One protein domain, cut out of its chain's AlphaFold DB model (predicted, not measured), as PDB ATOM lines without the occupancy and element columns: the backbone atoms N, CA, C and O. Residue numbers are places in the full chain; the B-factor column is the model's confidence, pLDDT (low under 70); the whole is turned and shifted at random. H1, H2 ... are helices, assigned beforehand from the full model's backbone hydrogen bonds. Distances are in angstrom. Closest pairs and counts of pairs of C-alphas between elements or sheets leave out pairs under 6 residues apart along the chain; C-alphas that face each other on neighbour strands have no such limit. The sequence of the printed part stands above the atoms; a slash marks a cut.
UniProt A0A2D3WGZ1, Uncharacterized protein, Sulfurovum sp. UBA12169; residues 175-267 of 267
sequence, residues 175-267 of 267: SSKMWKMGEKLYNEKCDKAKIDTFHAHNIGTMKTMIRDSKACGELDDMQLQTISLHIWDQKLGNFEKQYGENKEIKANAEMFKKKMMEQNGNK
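AT A GLANCE: This is residues 175 to 267 of the 267 residues of an uncharacterized protein of Sulfurovum sp. UBA12169 (UniProt A0A2D3WGZ1). The longest helix, H6, is an arm, joined through short H5 to a body in which H1 and H3 pack on opposite sides of H4, with little H2 at the far end. The 93 printed residues include six named helices, H1 to H6, and no named strand: all helix. The whole is only just loose, close to compact, radius of gyration of the C-alphas 15.1 A, spanning 42 by 33 by 18 A.

HOW THE PARTS SIT: H6, residues 247 to 265, is close to but not clearly touching H1, residues 175 to 189; closest C-alphas Lys 257 and Ser 176, 7.4 A. H4, residues 221 to 235, touches H1 about perpendicular, 80 degrees; closest C-alphas Ile 227 and Gly 182, 4.1 A. H4 touches H3, residues 203 to 212, at a steep tilt of 56 degrees, opposite ways; closest C-alphas Ser 228 and Lys 207, 5.4 A. H5, residues 238 to 243, touches H4 only at the corner, at residues 232 to 234 alone; closest C-alphas Phe 239 and Asp 233, 4.6 A. H2, residues 192 to 196, touches no helix. Every O i to N i+4 pair is within hydrogen-bond range in H2 to H6, 9 of 11 in H1.

IN THESE COORDINATES: H6 runs 27.4 A from C-alpha 247 at (26.213, 17.528, 98.313) to C-alpha 265 at (6.304, 36.400, 97.667). H1 spans 20.5 A, H4 19.9 A.

THE WHOLE: The printed part has no cut and no long link; pLDDT is under 70 at residues 264 to 267.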
ATOM      1  N   SER A 175      14.946  22.794  88.023       94.94
ATOM      2  CA  SER A 175      13.977  22.031  88.826       94.94
ATOM      3  C   SER A 175      12.724  22.821  89.207       94.94
ATOM      4  O   SER A 175      11.641  22.244  89.317       94.94
ATOM      5  N   SER A 176      12.833  24.142  89.364       93.31
ATOM      6  CA  SER A 176      11.682  24.973  89.732       93.31
ATOM      7  C   SER A 176      10.698  25.163  88.579       93.31
ATOM      8  O   SER A 176       9.495  25.271  88.824       93.31
ATOM      9  N   LYS A 177      11.181  25.204  87.326       92.25
ATOM     10  CA  LYS A 177      10.342  25.545  86.165       92.25
ATOM     11  C   LYS A 177      10.636  24.726  84.910       92.25
ATOM     12  O   LYS A 177       9.707  24.151  84.349       92.25
ATOM     13  N   MET A 178      11.886  24.692  84.447       95.44
ATOM     14  CA  MET A 178      12.205  24.182  83.105       95.44
ATOM     15  C   MET A 178      11.888  22.696  82.937       95.44
ATOM     16  O   MET A 178      11.319  22.322  81.920       95.44
ATOM     17  N   TRP A 179      12.204  21.870  83.933       97.06
ATOM     18  CA  TRP A 179      11.926  20.434  83.901       97.06
ATOM     19  C   TRP A 179      10.427  20.131  83.889       97.06
ATOM     20  O   TRP A 179       9.973  19.373  83.042       97.06
ATOM     21  N   LYS A 180       9.638  20.806  84.737       96.44
ATOM     22  CA  LYS A 180       8.170  20.661  84.753       96.44
ATOM     23  C   LYS A 180       7.539  21.090  83.427       96.44
ATOM     24  O   LYS A 180       6.630  20.438  82.922       96.44
ATOM     25  N   MET A 181       8.022  22.193  82.853       97.25
ATOM     26  CA  MET A 181       7.575  22.661  81.541       97.25
ATOM     27  C   MET A 181       7.955  21.674  80.432       97.25
ATOM     28  O   MET A 181       7.122  21.368  79.584       97.25
ATOM     29  N   GLY A 182       9.186  21.160  80.458       98.12
ATOM     30  CA  GLY A 182       9.681  20.177  79.501       98.12
ATOM     31  C   GLY A 182       8.912  18.862  79.559       98.12
ATOM     32  O   GLY A 182       8.514  18.363  78.516       98.12
ATOM     33  N   GLU A 183       8.629  18.348  80.756       98.44
ATOM     34  CA  GLU A 183       7.813  17.145  80.968       98.44
ATOM     35  C   GLU A 183       6.400  17.316  80.407       98.44
ATOM     36  O   GLU A 183       5.898  16.452  79.687       98.44
ATOM     37  N   LYS A 184       5.762  18.455  80.700       98.38
ATOM     38  CA  LYS A 184       4.435  18.773  80.173       98.38
ATOM     39  C   LYS A 184       4.442  18.793  78.642       98.38
ATOM     40  O   LYS A 184       3.671  18.070  78.020       98.38
ATOM     41  N   LEU A 185       5.343  19.572  78.039       98.12
ATOM     42  CA  LEU A 185       5.451  19.680  76.583       98.12
ATOM     43  C   LEU A 185       5.799  18.339  75.929       98.12
ATOM     44  O   LEU A 185       5.242  18.011  74.886       98.12
ATOM     45  N   TYR A 186       6.679  17.555  76.552       98.38
ATOM     46  CA  TYR A 186       7.037  16.222  76.087       98.38
ATOM     47  C   TYR A 186       5.821  15.293  76.045       98.38
ATOM     48  O   TYR A 186       5.589  14.611  75.050       98.38
ATOM     49  N   ASN A 187       5.004  15.297  77.098       98.12
ATOM     50  CA  ASN A 187       3.812  14.462  77.164       98.12
ATOM     51  C   ASN A 187       2.695  14.911  76.214       98.12
ATOM     52  O   ASN A 187       1.961  14.058  75.724       98.12
ATOM     53  N   GLU A 188       2.568  16.215  75.965       97.69
ATOM     54  CA  GLU A 188       1.511  16.783  75.121       97.69
ATOM     55  C   GLU A 188       1.840  16.745  73.625       97.69
ATOM     56  O   GLU A 188       0.937  16.570  72.810       97.69
ATOM     57  N   LYS A 189       3.111  16.944  73.252       97.44
ATOM     58  CA  LYS A 189       3.498  17.191  71.856       97.44
ATOM     59  C   LYS A 189       4.325  16.087  71.209       97.44
ATOM     60  O   LYS A 189       4.371  16.043  69.983       97.44
ATOM     61  N   CYS A 190       5.021  15.256  71.984       98.31
ATOM     62  CA  CYS A 190       6.058  14.393  71.425       98.31
ATOM     63  C   CYS A 190       5.598  12.963  71.115       98.31
ATOM     64  O   CYS A 190       4.984  12.288  71.942       98.31
ATOM     65  N   ASP A 191       6.021  12.465  69.954       98.12
ATOM     66  CA  ASP A 191       6.057  11.049  69.606       98.12
ATOM     67  C   ASP A 191       7.169  10.352  70.405       98.12
ATOM     68  O   ASP A 191       8.363  10.421  70.092       98.12
ATOM     69  N   LYS A 192       6.749   9.689  71.484       97.56
ATOM     70  CA  LYS A 192       7.639   9.020  72.438       97.56
ATOM     71  C   LYS A 192       8.366   7.839  71.800       97.56
ATOM     72  O   LYS A 192       9.559   7.687  72.033       97.56
ATOM     73  N   ALA A 193       7.675   7.065  70.959       97.06
ATOM     74  CA  ALA A 193       8.258   5.908  70.289       97.06
ATOM     75  C   ALA A 193       9.385   6.340  69.350       97.06
ATOM     76  O   ALA A 193      10.442   5.719  69.329       97.06
ATOM     77  N   LYS A 194       9.198   7.456  68.635       97.25
ATOM     78  CA  LYS A 194      10.252   8.037  67.802       97.25
ATOM     79  C   LYS A 194      11.452   8.494  68.628       97.25
ATOM     80  O   LYS A 194      12.582   8.163  68.285       97.25
ATOM     81  N   ILE A 195      11.220   9.209  69.727       97.25
ATOM     82  CA  ILE A 195      12.295   9.697  70.606       97.25
ATOM     83  C   ILE A 195      13.078   8.546  71.244       97.25
ATOM     84  O   ILE A 195      14.293   8.648  71.383       97.25
ATOM     85  N   ASP A 196      12.417   7.443  71.590       95.25
ATOM     86  CA  ASP A 196      13.070   6.266  72.176       95.25
ATOM     87  C   ASP A 196      14.076   5.597  71.219       95.25
ATOM     88  O   ASP A 196      14.949   4.859  71.671       95.25
ATOM     89  N   THR A 197      14.015   5.898  69.914       96.19
ATOM     90  CA  THR A 197      15.010   5.444  68.924       96.19
ATOM     91  C   THR A 197      16.244   6.345  68.819       96.19
ATOM     92  O   THR A 197      17.186   6.016  68.100       96.19
ATOM     93  N   PHE A 198      16.264   7.504  69.485       96.62
ATOM     94  CA  PHE A 198      17.359   8.459  69.332       96.62
ATOM     95  C   PHE A 198      18.618   8.009  70.072       96.62
ATOM     96  O   PHE A 198      18.607   7.723  71.269       96.62
ATOM     97  N   HIS A 199      19.744   8.054  69.362       94.44
ATOM     98  CA  HIS A 199      21.074   7.767  69.896       94.44
ATOM     99  C   HIS A 199      21.911   9.047  69.958       94.44
ATOM    100  O   HIS A 199      22.868   9.232  69.210       94.44
ATOM    101  N   ALA A 200      21.519   9.970  70.835       95.50
ATOM    102  CA  ALA A 200      22.244  11.220  71.023       95.50
ATOM    103  C   ALA A 200      23.441  11.038  71.965       95.50
ATOM    104  O   ALA A 200      23.299  10.538  73.080       95.50
ATOM    105  N   HIS A 201      24.613  11.510  71.543       92.94
ATOM    106  CA  HIS A 201      25.834  11.461  72.357       92.94
ATOM    107  C   HIS A 201      25.972  12.652  73.312       92.94
ATOM    108  O   HIS A 201      26.776  12.609  74.239       92.94
ATOM    109  N   ASN A 202      25.214  13.723  73.078       95.69
ATOM    110  CA  ASN A 202      25.170  14.912  73.919       95.69
ATOM    111  C   ASN A 202      23.810  15.628  73.767       95.69
ATOM    112  O   ASN A 202      23.025  15.309  72.864       95.69
ATOM    113  N   ILE A 203      23.522  16.604  74.636       97.38
ATOM    114  CA  ILE A 203      22.235  17.317  74.621       97.38
ATOM    115  C   ILE A 203      22.038  18.166  73.355       97.38
ATOM    116  O   ILE A 203      20.908  18.290  72.888       97.38
ATOM    117  N   GLY A 204      23.104  18.714  72.762       97.38
ATOM    118  CA  GLY A 204      23.036  19.447  71.492       97.38
ATOM    119  C   GLY A 204      22.573  18.557  70.335       97.38
ATOM    120  O   GLY A 204      21.680  18.936  69.570       97.38
ATOM    121  N   THR A 205      23.093  17.331  70.264       97.00
ATOM    122  CA  THR A 205      22.650  16.317  69.299       97.00
ATOM    123  C   THR A 205      21.206  15.878  69.567       97.00
ATOM    124  O   THR A 205      20.413  15.822  68.632       97.00
ATOM    125  N   MET A 206      20.816  15.643  70.829       97.69
ATOM    126  CA  MET A 206      19.424  15.316  71.195       97.69
ATOM    127  C   MET A 206      18.460  16.417  70.737       97.69
ATOM    128  O   MET A 206      17.445  16.149  70.095       97.69
ATOM    129  N   LYS A 207      18.815  17.673  71.022       97.50
ATOM    130  CA  LYS A 207      18.043  18.858  70.646       97.50
ATOM    131  C   LYS A 207      17.847  18.950  69.130       97.50
ATOM    132  O   LYS A 207      16.746  19.209  68.655       97.50
ATOM    133  N   THR A 208      18.904  18.671  68.379       97.25
ATOM    134  CA  THR A 208      18.903  18.629  66.911       97.25
ATOM    135  C   THR A 208      18.021  17.504  66.374       97.25
ATOM    136  O   THR A 208      17.154  17.755  65.543       97.25
ATOM    137  N   MET A 209      18.148  16.289  66.916       97.81
ATOM    138  CA  MET A 209      17.315  15.144  66.530       97.81
ATOM    139  C   MET A 209      15.825  15.417  66.765       97.81
ATOM    140  O   MET A 209      15.004  15.109  65.903       97.81
ATOM    141  N   ILE A 210      15.454  16.040  67.891       97.94
ATOM    142  CA  ILE A 210      14.060  16.424  68.174       97.94
ATOM    143  C   ILE A 210      13.544  17.425  67.132       97.94
ATOM    144  O   ILE A 210      12.442  17.237  66.610       97.94
ATOM    145  N   ARG A 211      14.343  18.451  66.811       97.19
ATOM    146  CA  ARG A 211      14.012  19.482  65.817       97.19
ATOM    147  C   ARG A 211      13.824  18.879  64.425       97.19
ATOM    148  O   ARG A 211      12.754  19.013  63.840       97.19
ATOM    149  N   ASP A 212      14.838  18.192  63.910       96.56
ATOM    150  CA  ASP A 212      14.892  17.774  62.502       96.56
ATOM    151  C   ASP A 212      13.899  16.655  62.202       96.56
ATOM    152  O   ASP A 212      13.270  16.611  61.146       96.56
ATOM    153  N   SER A 213      13.696  15.766  63.173       96.88
ATOM    154  CA  SER A 213      12.702  14.708  63.055       96.88
ATOM    155  C   SER A 213      11.266  15.209  63.216       96.88
ATOM    156  O   SER A 213      10.335  14.447  62.941       96.88
ATOM    157  N   LYS A 214      11.070  16.436  63.717       97.31
ATOM    158  CA  LYS A 214       9.770  16.980  64.130       97.31
ATOM    159  C   LYS A 214       9.006  16.054  65.079       97.31
ATOM    160  O   LYS A 214       7.777  16.042  65.072       97.31
ATOM    161  N   ALA A 215       9.716  15.272  65.900       97.69
ATOM    162  CA  ALA A 215       9.096  14.322  66.828       97.69
ATOM    163  C   ALA A 215       8.130  14.999  67.808       97.69
ATOM    164  O   ALA A 215       7.239  14.342  68.321       97.69
ATOM    165  N   CYS A 216       8.286  16.301  68.045       98.00
ATOM    166  CA  CYS A 216       7.433  17.100  68.923       98.00
ATOM    167  C   CYS A 216       6.680  18.223  68.184       98.00
ATOM    168  O   CYS A 216       6.245  19.190  68.812       98.00
ATOM    169  N   GLY A 217       6.565  18.125  66.855       96.31
ATOM    170  CA  GLY A 217       6.051  19.192  65.998       96.31
ATOM    171  C   GLY A 217       7.012  20.379  65.859       96.31
ATOM    172  O   GLY A 217       8.204  20.272  66.148       96.31
ATOM    173  N   GLU A 218       6.481  21.512  65.398       95.62
ATOM    174  CA  GLU A 218       7.223  22.775  65.310       95.62
ATOM    175  C   GLU A 218       7.377  23.392  66.707       95.62
ATOM    176  O   GLU A 218       6.398  23.565  67.443       95.62
ATOM    177  N   LEU A 219       8.615  23.723  67.072       95.88
ATOM    178  CA  LEU A 219       8.982  24.234  68.389       95.88
ATOM    179  C   LEU A 219       9.834  25.492  68.246       95.88
ATOM    180  O   LEU A 219      10.751  25.540  67.428       95.88
ATOM    181  N   ASP A 220       9.585  26.483  69.100       95.00
ATOM    182  CA  ASP A 220      10.555  27.558  69.309       95.00
ATOM    183  C   ASP A 220      11.783  27.052  70.103       95.00
ATOM    184  O   ASP A 220      11.755  25.979  70.714       95.00
ATOM    185  N   ASP A 221      12.880  27.822  70.121       93.06
ATOM    186  CA  ASP A 221      14.127  27.410  70.791       93.06
ATOM    187  C   ASP A 221      13.944  27.150  72.300       93.06
ATOM    188  O   ASP A 221      14.626  26.293  72.861       93.06
ATOM    189  N   MET A 222      13.006  27.834  72.967       94.62
ATOM    190  CA  MET A 222      12.743  27.649  74.397       94.62
ATOM    191  C   MET A 222      11.977  26.349  74.668       94.62
ATOM    192  O   MET A 222      12.339  25.596  75.577       94.62
ATOM    193  N   GLN A 223      10.952  26.047  73.872       97.19
ATOM    194  CA  GLN A 223      10.242  24.770  73.918       97.19
ATOM    195  C   GLN A 223      11.198  23.618  73.606       97.19
ATOM    196  O   GLN A 223      11.277  22.649  74.358       97.19
ATOM    197  N   LEU A 224      11.999  23.770  72.552       97.69
ATOM    198  CA  LEU A 224      12.995  22.788  72.156       97.69
ATOM    199  C   LEU A 224      14.040  22.562  73.260       97.69
ATOM    200  O   LEU A 224      14.355  21.418  73.591       97.69
ATOM    201  N   GLN A 225      14.536  23.631  73.892       97.75
ATOM    202  CA  GLN A 225      15.466  23.544  75.019       97.75
ATOM    203  C   GLN A 225      14.849  22.832  76.229       97.75
ATOM    204  O   GLN A 225      15.491  21.975  76.829       97.75
ATOM    205  N   THR A 226      13.623  23.189  76.616       97.50
ATOM    206  CA  THR A 226      12.975  22.625  77.814       97.50
ATOM    207  C   THR A 226      12.635  21.147  77.645       97.50
ATOM    208  O   THR A 226      12.913  20.368  78.556       97.50
ATOM    209  N   ILE A 227      12.130  20.737  76.476       98.38
ATOM    210  CA  ILE A 227      11.911  19.321  76.144       98.38
ATOM    211  C   ILE A 227      13.242  18.558  76.166       98.38
ATOM    212  O   ILE A 227      13.339  17.508  76.800       98.38
ATOM    213  N   SER A 228      14.287  19.110  75.537       98.31
ATOM    214  CA  SER A 228      15.610  18.469  75.498       98.31
ATOM    215  C   SER A 228      16.201  18.290  76.895       98.31
ATOM    216  O   SER A 228      16.731  17.226  77.191       98.31
ATOM    217  N   LEU A 229      16.061  19.288  77.774       98.25
ATOM    218  CA  LEU A 229      16.495  19.191  79.169       98.25
ATOM    219  C   LEU A 229      15.712  18.129  79.939       98.25
ATOM    220  O   LEU A 229      16.321  17.362  80.670       98.25
ATOM    221  N   HIS A 230      14.388  18.054  79.786       98.12
ATOM    222  CA  HIS A 230      13.601  17.009  80.443       98.12
ATOM    223  C   HIS A 230      14.069  15.607  80.025       98.12
ATOM    224  O   HIS A 230      14.340  14.759  80.875       98.12
ATOM    225  N   ILE A 231      14.227  15.373  78.720       98.00
ATOM    226  CA  ILE A 231      14.664  14.071  78.208       98.00
ATOM    227  C   ILE A 231      16.098  13.770  78.664       98.00
ATOM    228  O   ILE A 231      16.352  12.713  79.238       98.00
ATOM    229  N   TRP A 232      17.031  14.693  78.433       98.00
ATOM    230  CA  TRP A 232      18.453  14.484  78.698       98.00
ATOM    231  C   TRP A 232      18.769  14.399  80.193       98.00
ATOM    232  O   TRP A 232      19.389  13.437  80.643       98.00
ATOM    233  N   ASP A 233      18.323  15.383  80.974       97.06
ATOM    234  CA  ASP A 233      18.660  15.469  82.394       97.06
ATOM    235  C   ASP A 233      17.874  14.434  83.209       97.06
ATOM    236  O   ASP A 233      18.467  13.747  84.041       97.06
ATOM    237  N   GLN A 234      16.555  14.323  82.982       95.81
ATOM    238  CA  GLN A 234      15.661  13.532  83.837       95.81
ATOM    239  C   GLN A 234      15.393  12.132  83.282       95.81
ATOM    240  O   GLN A 234      15.675  11.156  83.972       95.81
ATOM    241  N   LYS A 235      14.878  12.001  82.050       96.06
ATOM    242  CA  LYS A 235      14.479  10.687  81.499       96.06
ATOM    243  C   LYS A 235      15.681   9.760  81.291       96.06
ATOM    244  O   LYS A 235      15.609   8.583  81.628       96.06
ATOM    245  N   LEU A 236      16.790  10.289  80.770       96.38
ATOM    246  CA  LEU A 236      18.050   9.545  80.629       96.38
ATOM    247  C   LEU A 236      18.888   9.535  81.919       96.38
ATOM    248  O   LEU A 236      19.862   8.781  82.019       96.38
ATOM    249  N   GLY A 237      18.513  10.351  82.910       96.31
ATOM    250  CA  GLY A 237      19.168  10.447  84.211       96.31
ATOM    251  C   GLY A 237      20.577  11.041  84.166       96.31
ATOM    252  O   GLY A 237      21.354  10.812  85.091       96.31
ATOM    253  N   ASN A 238      20.948  11.764  83.103       96.25
ATOM    254  CA  ASN A 238      22.322  12.246  82.939       96.25
ATOM    255  C   ASN A 238      22.702  13.292  83.991       96.25
ATOM    256  O   ASN A 238      23.851  13.314  84.423       96.25
ATOM    257  N   PHE A 239      21.743  14.090  84.473       95.38
ATOM    258  CA  PHE A 239      22.024  15.036  85.552       95.38
ATOM    259  C   PHE A 239      22.408  14.312  86.845       95.38
ATOM    260  O   PHE A 239      23.422  14.642  87.449       95.38
ATOM    261  N   GLU A 240      21.635  13.303  87.260       94.94
ATOM    262  CA  GLU A 240      21.938  12.563  88.492       94.94
ATOM    263  C   GLU A 240      23.248  11.777  88.360       94.94
ATOM    264  O   GLU A 240      24.054  11.790  89.284       94.94
ATOM    265  N   LYS A 241      23.522  11.171  87.196       94.75
ATOM    266  CA  LYS A 241      24.797  10.474  86.944       94.75
ATOM    267  C   LYS A 241      26.011  11.395  87.068       94.75
ATOM    268  O   LYS A 241      27.048  10.964  87.556       94.75
ATOM    269  N   GLN A 242      25.897  12.637  86.600       93.56
ATOM    270  CA  GLN A 242      27.019  13.575  86.558       93.56
ATOM    271  C   GLN A 242      27.165  14.390  87.853       93.56
ATOM    272  O   GLN A 242      28.282  14.701  88.262       93.56
ATOM    273  N   TYR A 243      26.052  14.726  88.512       94.69
ATOM    274  CA  TYR A 243      26.006  15.696  89.615       94.69
ATOM    275  C   TYR A 243      25.357  15.190  90.900       94.69
ATOM    276  O   TYR A 243      25.465  15.852  91.934       94.69
ATOM    277  N   GLY A 244      24.669  14.049  90.857       87.44
ATOM    278  CA  GLY A 244      23.794  13.571  91.927       87.44
ATOM    279  C   GLY A 244      24.492  13.390  93.270       87.44
ATOM    280  O   GLY A 244      23.930  13.696  94.321       87.44
ATOM    281  N   GLU A 245      25.752  12.973  93.278       91.56
ATOM    282  CA  GLU A 245      26.484  12.735  94.527       91.56
ATOM    283  C   GLU A 245      27.073  14.014  95.148       91.56
ATOM    284  O   GLU A 245      27.501  14.013  96.307       91.56
ATOM    285  N   ASN A 246      27.049  15.144  94.430       95.00
ATOM    286  CA  ASN A 246      27.621  16.394  94.910       95.00
ATOM    287  C   ASN A 246      26.679  17.099  95.908       95.00
ATOM    288  O   ASN A 246      25.731  17.806  95.547       95.00
ATOM    289  N   LYS A 247      26.969  16.922  97.202       96.12
ATOM    290  CA  LYS A 247      26.213  17.528  98.313       96.12
ATOM    291  C   LYS A 247      26.229  19.058  98.289       96.12
ATOM    292  O   LYS A 247      25.254  19.674  98.711       96.12
ATOM    293  N   GLU A 248      27.302  19.665  97.792       97.06
ATOM    294  CA  GLU A 248      27.441  21.119  97.726       97.06
ATOM    295  C   GLU A 248      26.515  21.722  96.664       97.06
ATOM    296  O   GLU A 248      25.803  22.685  96.945       97.06
ATOM    297  N   ILE A 249      26.428  21.104  95.478       97.62
ATOM    298  CA  ILE A 249      25.465  21.492  94.433       97.62
ATOM    299  C   ILE A 249      24.034  21.403  94.973       97.62
ATOM    300  O   ILE A 249      23.254  22.343  94.803       97.62
ATOM    301  N   LYS A 250      23.691  20.310  95.673       96.50
ATOM    302  CA  LYS A 250      22.365  20.126  96.292       96.50
ATOM    303  C   LYS A 250      22.066  21.217  97.330       96.50
ATOM    304  O   LYS A 250      21.002  21.831  97.273       96.50
ATOM    305  N   ALA A 251      23.009  21.514  98.224       97.62
ATOM    306  CA  ALA A 251      22.853  22.567  99.228       97.62
ATOM    307  C   ALA A 251      22.697  23.964  98.596       97.62
ATOM    308  O   ALA A 251      21.798  24.723  98.969       97.62
ATOM    309  N   ASN A 252      23.520  24.286  97.594       98.06
ATOM    310  CA  ASN A 252      23.421  25.542  96.852       98.06
ATOM    311  C   ASN A 252      22.067  25.663  96.138       98.06
ATOM    312  O   ASN A 252      21.450  26.728  96.178       98.06
ATOM    313  N   ALA A 253      21.565  24.585  95.531       97.44
ATOM    314  CA  ALA A 253      20.268  24.593  94.861       97.44
ATOM    315  C   ALA A 253      19.109  24.905  95.816       97.44
ATOM    316  O   ALA A 253      18.258  25.731  95.486       97.44
ATOM    317  N   GLU A 254      19.089  24.317  97.012       96.69
ATOM    318  CA  GLU A 254      18.069  24.633  98.021       96.69
ATOM    319  C   GLU A 254      18.152  26.094  98.486       96.69
ATOM    320  O   GLU A 254      17.131  26.783  98.568       96.69
ATOM    321  N   MET A 255      19.368  26.619  98.685       97.06
ATOM    322  CA  MET A 255      19.570  28.040  98.984       97.06
ATOM    323  C   MET A 255      18.985  28.943  97.881       97.06
ATOM    324  O   MET A 255      18.303  29.923  98.188       97.06
ATOM    325  N   PHE A 256      19.235  28.643  96.602       96.75
ATOM    326  CA  PHE A 256      18.713  29.449  95.494       96.75
ATOM    327  C   PHE A 256      17.196  29.337  95.345       96.75
ATOM    328  O   PHE A 256      16.545  30.362  95.150       96.75
ATOM    329  N   LYS A 257      16.612  28.143  95.508       95.19
ATOM    330  CA  LYS A 257      15.150  27.965  95.500       95.19
ATOM    331  C   LYS A 257      14.478  28.842  96.554       95.19
ATOM    332  O   LYS A 257      13.515  29.535  96.233       95.19
ATOM    333  N   LYS A 258      15.020  28.873  97.777       94.25
ATOM    334  CA  LYS A 258      14.501  29.722  98.857       94.25
ATOM    335  C   LYS A 258      14.521  31.205  98.471       94.25
ATOM    336  O   LYS A 258      13.487  31.863  98.542       94.25
ATOM    337  N   LYS A 259      15.654  31.705  97.960       91.94
ATOM    338  CA  LYS A 259      15.779  33.099  97.490       91.94
ATOM    339  C   LYS A 259      14.782  33.438  96.379       91.94
ATOM    340  O   LYS A 259      14.197  34.517  96.384       91.94
ATOM    341  N   MET A 260      14.572  32.522  95.433       88.94
ATOM    342  CA  MET A 260      13.601  32.709  94.350       88.94
ATOM    343  C   MET A 260      12.158  32.777  94.873       88.94
ATOM    344  O   MET A 260      11.365  33.565  94.361       88.94
ATOM    345  N   MET A 261      11.806  31.981  95.888       86.31
ATOM    346  CA  MET A 261      10.482  32.033  96.520       86.31
ATOM    347  C   MET A 261      10.261  33.349  97.275       86.31
ATOM    348  O   MET A 261       9.218  33.970  97.107       86.31
ATOM    349  N   GLU A 262      11.255  33.814  98.037       88.44
ATOM    350  CA  GLU A 262      11.195  35.087  98.775       88.44
ATOM    351  C   GLU A 262      11.004  36.292  97.837       88.44
ATOM    352  O   GLU A 262      10.209  37.187  98.114       88.44
ATOM    353  N   GLN A 263      11.674  36.298  96.682       77.88
ATOM    354  CA  GLN A 263      11.522  37.355  95.673       77.88
ATOM    355  C   GLN A 263      10.153  37.352  94.980       77.88
ATOM    356  O   GLN A 263       9.707  38.399  94.515       77.88
ATOM    357  N   ASN A 264       9.498  36.191  94.893       69.75
ATOM    358  CA  ASN A 264       8.169  36.057  94.295       69.75
ATOM    359  C   ASN A 264       7.035  36.297  95.300       69.75
ATOM    360  O   ASN A 264       5.950  36.660  94.875       69.75
ATOM    361  N   GLY A 265       7.271  36.098  96.603       58.97
ATOM    362  CA  GLY A 265       6.304  36.400  97.667       58.97
ATOM    363  C   GLY A 265       6.262  37.876  98.083       58.97
ATOM    364  O   GLY A 265       5.314  38.292  98.738       58.97
ATOM    365  N   ASN A 266       7.268  38.662  97.690       48.03
ATOM    366  CA  ASN A 266       7.333  40.118  97.882       48.03
ATOM    367  C   ASN A 266       6.849  40.917  96.648       48.03
ATOM    368  O   ASN A 266       7.136  42.110  96.539       48.03
ATOM    369  N   LYS A 267       6.166  40.261  95.702       44.09
ATOM    370  CA  LYS A 267       5.507  40.863  94.533       44.09
ATOM    371  C   LYS A 267       4.013  40.590  94.589       44.09
ATOM    372  O   LYS A 267       3.269  41.471  94.113       44.09
TER     373      LYS A 267